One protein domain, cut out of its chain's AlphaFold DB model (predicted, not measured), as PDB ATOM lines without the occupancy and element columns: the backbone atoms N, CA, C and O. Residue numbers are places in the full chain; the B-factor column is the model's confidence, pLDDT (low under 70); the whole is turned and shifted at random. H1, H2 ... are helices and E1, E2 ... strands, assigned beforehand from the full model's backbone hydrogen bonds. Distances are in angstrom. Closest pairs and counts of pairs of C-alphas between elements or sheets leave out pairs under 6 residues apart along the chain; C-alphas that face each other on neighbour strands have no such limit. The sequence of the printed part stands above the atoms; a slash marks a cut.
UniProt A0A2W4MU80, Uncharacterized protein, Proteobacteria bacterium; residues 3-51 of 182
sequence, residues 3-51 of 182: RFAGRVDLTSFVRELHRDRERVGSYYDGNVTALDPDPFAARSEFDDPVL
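AT A GLANCE: This is residues 3 to 51 of the 182 residues of an uncharacterized protein of Proteobacteria bacterium (UniProt A0A2W4MU80). This small domain has little regular structure: a short two-stranded hairpin, E1 and E2, has one short helix, H1, beside E1. Residues 36 to 51, with no named element, loop away from the end of E2 and fold back. The printed part has 49 residues, with 13 in named elements in the order H1, E1, E2; the class is mixed and the sheet antiparallel. It is compact, with a radius of gyration of the C-alphas of 10.2 A and spans of 29 by 21 by 17 A.

IN THESE COORDINATES: E1 is residues 23 to 25, 6.9 A long, and E2 is residues 33 to 35, 7.1 A, ending at C-alpha 35 (-33.284, -22.037, -8.066). H1 is residues 10 to 16, 10.0 A, beginning at C-alpha 10 (-32.105, -8.299, -19.013).

HOW THE PARTS SIT: E1 and E2 form an antiparallel hairpin at 148 degrees, with N 24 and O 34 within hydrogen-bond range at 2.9 A. The closest C-alphas of H1 and E1, Arg 15 and Val 24, are 4.6 A apart. H1 and E2 are apart. In H1 every O i to N i+4 pair is within hydrogen-bond range.

THE WHOLE: The C-alphas farthest apart, Ala 5 and Leu 51, are 29.7 A apart. The printed part has no cut, and both links are short. No printed residue is under 70 in pLDDT.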
ATOM      1  N   ARG A   3     -46.484  -9.100 -22.880       78.06
ATOM      2  CA  ARG A   3     -46.487  -8.442 -21.553       78.06
ATOM      3  C   ARG A   3     -45.555  -7.225 -21.458       78.06
ATOM      4  O   ARG A   3     -45.833  -6.313 -20.696       78.06
ATOM      5  N   PHE A   4     -44.481  -7.215 -22.243       81.81
ATOM      6  CA  PHE A   4     -43.450  -6.176 -22.221       81.81
ATOM      7  C   PHE A   4     -43.451  -5.307 -23.488       81.81
ATOM      8  O   PHE A   4     -42.491  -4.586 -23.735       81.81
ATOM      9  N   ALA A   5     -44.481  -5.407 -24.342       87.44
ATOM     10  CA  ALA A   5     -44.542  -4.716 -25.636       87.44
ATOM     11  C   ALA A   5     -43.255  -4.873 -26.487       87.44
ATOM     12  O   ALA A   5     -42.829  -3.949 -27.174       87.44
ATOM     13  N   GLY A   6     -42.606  -6.042 -26.402       85.19
ATOM     14  CA  GLY A   6     -41.341  -6.329 -27.092       85.19
ATOM     15  C   GLY A   6     -40.079  -5.717 -26.463       85.19
ATOM     16  O   GLY A   6     -38.994  -5.935 -26.989       85.19
ATOM     17  N   ARG A   7     -40.183  -4.994 -25.343       86.31
ATOM     18  CA  ARG A   7     -39.059  -4.370 -24.626       86.31
ATOM     19  C   ARG A   7     -38.749  -5.149 -23.355       86.31
ATOM     20  O   ARG A   7     -39.256  -4.831 -22.286       86.31
ATOM     21  N   VAL A   8     -37.972  -6.214 -23.496       87.56
ATOM     22  CA  VAL A   8     -37.602  -7.079 -22.371       87.56
ATOM     23  C   VAL A   8     -36.260  -6.608 -21.825       87.56
ATOM     24  O   VAL A   8     -35.279  -6.583 -22.563       87.56
ATOM     25  N   ASP A   9     -36.227  -6.202 -20.556       90.19
ATOM     26  CA  ASP A   9     -34.972  -5.932 -19.859       90.19
ATOM     27  C   ASP A   9     -34.250  -7.240 -19.506       90.19
ATOM     28  O   ASP A   9     -34.844  -8.321 -19.496       90.19
ATOM     29  N   LEU A  10     -32.956  -7.136 -19.219       90.00
ATOM     30  CA  LEU A  10     -32.105  -8.299 -19.013       90.00
ATOM     31  C   LEU A  10     -32.547  -9.155 -17.809       90.00
ATOM     32  O   LEU A  10     -32.591 -10.379 -17.926       90.00
ATOM     33  N   THR A  11     -32.924  -8.536 -16.689       90.62
ATOM     34  CA  THR A  11     -33.403  -9.238 -15.484       90.62
ATOM     35  C   THR A  11     -34.698  -9.991 -15.769       90.62
ATOM     36  O   THR A  11     -34.810 -11.179 -15.455       90.62
ATOM     37  N   SER A  12     -35.656  -9.347 -16.438       90.62
ATOM     38  CA  SER A  12     -36.881 -10.018 -16.880       90.62
ATOM     39  C   SER A  12     -36.584 -11.167 -17.845       90.62
ATOM     40  O   SER A  12     -37.220 -12.212 -17.746       90.62
ATOM     41  N   PHE A  13     -35.624 -11.007 -18.762       91.25
ATOM     42  CA  PHE A  13     -35.256 -12.055 -19.714       91.25
ATOM     43  C   PHE A  13     -34.719 -13.307 -19.012       91.25
ATOM     44  O   PHE A  13     -35.273 -14.389 -19.210       91.25
ATOM     45  N   VAL A  14     -33.686 -13.172 -18.173       93.31
ATOM     46  CA  VAL A  14     -33.030 -14.333 -17.539       93.31
ATOM     47  C   VAL A  14     -33.932 -15.048 -16.530       93.31
ATOM     48  O   VAL A  14     -33.795 -16.255 -16.337       93.31
ATOM     49  N   ARG A  15     -34.878 -14.332 -15.908       91.25
ATOM     50  CA  ARG A  15     -35.869 -14.928 -15.005       91.25
ATOM     51  C   ARG A  15     -36.983 -15.630 -15.771       91.25
ATOM     52  O   ARG A  15     -37.253 -16.806 -15.551       91.25
ATOM     53  N   GLU A  16     -37.654 -14.917 -16.672       91.12
ATOM     54  CA  GLU A  16     -38.865 -15.431 -17.324       91.12
ATOM     55  C   GLU A  16     -38.565 -16.584 -18.295       91.12
ATOM     56  O   GLU A  16     -39.460 -17.374 -18.583       91.12
ATOM     57  N   LEU A  17     -37.315 -16.733 -18.752       91.38
ATOM     58  CA  LEU A  17     -36.875 -17.868 -19.571       91.38
ATOM     59  C   LEU A  17     -36.977 -19.224 -18.846       91.38
ATOM     60  O   LEU A  17     -37.112 -20.254 -19.507       91.38
ATOM     61  N   HIS A  18     -36.902 -19.233 -17.511       92.50
ATOM     62  CA  HIS A  18     -36.854 -20.453 -16.693       92.50
ATOM     63  C   HIS A  18     -37.883 -20.481 -15.555       92.50
ATOM     64  O   HIS A  18     -37.851 -21.368 -14.696       92.50
ATOM     65  N   ARG A  19     -38.818 -19.526 -15.561       90.81
ATOM     66  CA  ARG A  19     -39.830 -19.361 -14.515       90.81
ATOM     67  C   ARG A  19     -40.740 -20.579 -14.361       90.81
ATOM     68  O   ARG A  19     -41.122 -20.909 -13.245       90.81
ATOM     69  N   ASP A  20     -41.064 -21.256 -15.461       93.50
ATOM     70  CA  ASP A  20     -41.867 -22.489 -15.487       93.50
ATOM     71  C   ASP A  20     -41.219 -23.651 -14.718       93.50
ATOM     72  O   ASP A  20     -41.892 -24.617 -14.369       93.50
ATOM     73  N   ARG A  21     -39.915 -23.546 -14.447       95.81
ATOM     74  CA  ARG A  21     -39.117 -24.528 -13.709       95.81
ATOM     75  C   ARG A  21     -38.654 -24.008 -12.354       95.81
ATOM     76  O   ARG A  21     -37.764 -24.621 -11.774       95.81
ATOM     77  N   GLU A  22     -39.205 -22.884 -11.889       96.00
ATOM     78  CA  GLU A  22     -38.843 -22.251 -10.613       96.00
ATOM     79  C   GLU A  22     -37.341 -21.905 -10.539       96.00
ATOM     80  O   GLU A  22     -36.677 -22.057  -9.510       96.00
ATOM     81  N   ARG A  23     -36.772 -21.470 -11.672       96.44
ATOM     82  CA  ARG A  23     -35.343 -21.168 -11.823       96.44
ATOM     83  C   ARG A  23     -35.103 -19.782 -12.406       96.44
ATOM     84  O   ARG A  23     -35.926 -19.248 -13.146       96.44
ATOM     85  N   VAL A  24     -33.910 -19.264 -12.135       96.25
ATOM     86  CA  VAL A  24     -33.349 -18.048 -12.736       96.25
ATOM     87  C   VAL A  24     -32.089 -18.384 -13.524       96.25
ATOM     88  O   VAL A  24     -31.337 -19.290 -13.153       96.25
ATOM     89  N   GLY A  25     -31.868 -17.677 -14.631       95.75
ATOM     90  CA  GLY A  25     -30.618 -17.719 -15.389       95.75
ATOM     91  C   GLY A  25     -29.563 -16.760 -14.839       95.75
ATOM     92  O   GLY A  25     -29.880 -15.824 -14.107       95.75
ATOM     93  N   SER A  26     -28.308 -16.980 -15.226       96.69
ATOM     94  CA  SER A  26     -27.205 -16.056 -14.948       96.69
ATOM     95  C   SER A  26     -27.020 -15.031 -16.069       96.69
ATOM     96  O   SER A  26     -27.070 -15.360 -17.254       96.69
ATOM     97  N   TYR A  27     -26.742 -13.788 -15.684       96.00
ATOM     98  CA  TYR A  27     -26.249 -12.733 -16.569       96.00
ATOM     99  C   TYR A  27     -24.853 -13.064 -17.102       96.00
ATOM    100  O   TYR A  27     -24.518 -12.755 -18.245       96.00
ATOM    101  N   TYR A  28     -24.037 -13.693 -16.256       97.06
ATOM    102  CA  TYR A  28     -22.657 -14.038 -16.559       97.06
ATOM    103  C   TYR A  28     -22.561 -15.223 -17.505       97.06
ATOM    104  O   TYR A  28     -21.613 -15.259 -18.265       97.06
ATOM    105  N   ASP A  29     -23.479 -16.187 -17.499       97.00
ATOM    106  CA  ASP A  29     -23.526 -17.247 -18.514       97.00
ATOM    107  C   ASP A  29     -24.967 -17.716 -18.705       97.00
ATOM    108  O   ASP A  29     -25.515 -18.417 -17.856       97.00
ATOM    109  N   GLY A  30     -25.556 -17.398 -19.859       94.38
ATOM    110  CA  GLY A  30     -26.930 -17.784 -20.192       94.38
ATOM    111  C   GLY A  30     -27.206 -19.298 -20.227       94.38
ATOM    112  O   GLY A  30     -28.361 -19.693 -20.337       94.38
ATOM    113  N   ASN A  31     -26.184 -20.160 -20.125       94.06
ATOM    114  CA  ASN A  31     -26.367 -21.611 -19.962       94.06
ATOM    115  C   ASN A  31     -26.474 -22.055 -18.495       94.06
ATOM    116  O   ASN A  31     -26.724 -23.233 -18.230       94.06
ATOM    117  N   VAL A  32     -26.218 -21.160 -17.539       96.50
ATOM    118  CA  VAL A  32     -26.227 -21.466 -16.108       96.50
ATOM    119  C   VAL A  32     -27.543 -21.006 -15.505       96.50
ATOM    120  O   VAL A  32     -27.998 -19.888 -15.731       96.50
ATOM    121  N   THR A  33     -28.140 -21.885 -14.706       96.62
ATOM    122  CA  THR A  33     -29.374 -21.597 -13.976       96.62
ATOM    123  C   THR A  33     -29.261 -22.063 -12.533       96.62
ATOM    124  O   THR A  33     -28.612 -23.078 -12.261       96.62
ATOM    125  N   ALA A  34     -29.959 -21.392 -11.625       96.38
ATOM    126  CA  ALA A  34     -30.139 -21.810 -10.236       96.38
ATOM    127  C   ALA A  34     -31.617 -21.724  -9.836       96.38
ATOM    128  O   ALA A  34     -32.448 -21.286 -10.629       96.38
ATOM    129  N   LEU A  35     -31.942 -22.188  -8.630       95.81
ATOM    130  CA  LEU A  35     -33.284 -22.037  -8.066       95.81
ATOM    131  C   LEU A  35     -33.589 -20.549  -7.845       95.81
ATOM    132  O   LEU A  35     -32.725 -19.817  -7.363       95.81
ATOM    133  N   ASP A  36     -34.799 -20.119  -8.204       95.12
ATOM    134  CA  ASP A  36     -35.305 -18.795  -7.823       95.12
ATOM    135  C   ASP A  36     -35.656 -18.844  -6.321       95.12
ATOM    136  O   ASP A  36     -36.390 -19.751  -5.920       95.12
ATOM    137  N   PRO A  37     -35.157 -17.930  -5.469       93.56
ATOM    138  CA  PRO A  37     -35.599 -17.851  -4.075       93.56
ATOM    139  C   PRO A  37     -37.073 -17.432  -3.945       93.56
ATOM    140  O   PRO A  37     -37.688 -17.704  -2.915       93.56
ATOM    141  N   ASP A  38     -37.641 -16.794  -4.973       93.88
ATOM    142  CA  ASP A  38     -39.035 -16.350  -5.003       93.88
ATOM    143  C   ASP A  38     -39.693 -16.570  -6.392       93.88
ATOM    144  O   ASP A  38     -39.997 -15.625  -7.144       93.88
ATOM    145  N   PRO A  39     -39.940 -17.841  -6.775       92.75
ATOM    146  CA  PRO A  39     -40.431 -18.195  -8.111       92.75
ATOM    147  C   PRO A  39     -41.874 -17.729  -8.359       92.75
ATOM    148  O   PRO A  39     -42.294 -17.512  -9.505       92.75
ATOM    149  N   PHE A  40     -42.652 -17.536  -7.293       91.50
ATOM    150  CA  PHE A  40     -44.071 -17.199  -7.379       91.50
ATOM    151  C   PHE A  40     -44.343 -15.694  -7.272       91.50
ATOM    152  O   PHE A  40     -45.392 -15.248  -7.746       91.50
ATOM    153  N   ALA A  41     -43.419 -14.879  -6.754       90.88
ATOM    154  CA  ALA A  41     -43.645 -13.439  -6.690       90.88
ATOM    155  C   ALA A  41     -43.697 -12.764  -8.060       90.88
ATOM    156  O   ALA A  41     -43.042 -13.151  -9.036       90.88
ATOM    157  N   ALA A  42     -44.438 -11.661  -8.136       85.81
ATOM    158  CA  ALA A  42     -44.527 -10.852  -9.348       85.81
ATOM    159  C   ALA A  42     -43.155 -10.314  -9.798       85.81
ATOM    160  O   ALA A  42     -42.897 -10.211 -10.998       85.81
ATOM    161  N   ARG A  43     -42.256 -10.034  -8.848       81.25
ATOM    162  CA  ARG A  43     -40.857  -9.618  -9.036       81.25
ATOM    163  C   ARG A  43     -39.991 -10.449  -8.089       81.25
ATOM    164  O   ARG A  43     -40.463 -10.748  -7.006       81.25
ATOM    165  N   SER A  44     -38.791 -10.826  -8.515       79.25
ATOM    166  CA  SER A  44     -37.813 -11.523  -7.676       79.25
ATOM    167  C   SER A  44     -36.511 -10.737  -7.738       79.25
ATOM    168  O   SER A  44     -36.096 -10.327  -8.825       79.25
ATOM    169  N   GLU A  45     -35.927 -10.492  -6.571       83.69
ATOM    170  CA  GLU A  45     -34.549 -10.040  -6.428       83.69
ATOM    171  C   GLU A  45     -33.726 -11.289  -6.115       83.69
ATOM    172  O   GLU A  45     -33.874 -11.888  -5.052       83.69
ATOM    173  N   PHE A  46     -32.919 -11.723  -7.078       90.44
ATOM    174  CA  PHE A  46     -32.085 -12.912  -6.956       90.44
ATOM    175  C   PHE A  46     -30.629 -12.545  -7.222       90.44
ATOM    176  O   PHE A  46     -30.330 -11.696  -8.066       90.44
ATOM    177  N   ASP A  47     -29.739 -13.219  -6.503       93.00
ATOM    178  CA  ASP A  47     -28.304 -13.159  -6.739       93.00
ATOM    179  C   ASP A  47     -27.947 -13.915  -8.026       93.00
ATOM    180  O   ASP A  47     -28.571 -14.926  -8.372       93.00
ATOM    181  N   ASP A  48     -26.934 -13.444  -8.751       95.31
ATOM    182  CA  ASP A  48     -26.501 -14.099  -9.978       95.31
ATOM    183  C   ASP A  48     -25.850 -15.463  -9.664       95.31
ATOM    184  O   ASP A  48     -24.884 -15.532  -8.893       95.31
ATOM    185  N   PRO A  49     -26.310 -16.560 -10.300       95.56
ATOM    186  CA  PRO A  49     -25.795 -17.903 -10.039       95.56
ATOM    187  C   PRO A  49     -24.284 -18.080 -10.232       95.56
ATOM    188  O   PRO A  49     -23.693 -18.976  -9.629       95.56
ATOM    189  N   VAL A  50     -23.658 -17.278 -11.097       96.44
ATOM    190  CA  VAL A  50     -22.231 -17.375 -11.419       96.44
ATOM    191  C   VAL A  50     -21.437 -16.331 -10.643       96.44
ATOM    192  O   VAL A  50     -20.499 -16.703  -9.942       96.44
ATOM    193  N   LEU A  51     -21.780 -15.044 -10.744       94.94
ATOM    194  CA  LEU A  51     -21.040 -13.966 -10.089       94.94
ATOM    195  C   LEU A  51     -21.099 -14.111  -8.570       94.94
ATOM    196  O   LEU A  51     -20.064 -14.354  -7.949       94.94
TER     197      LEU A  51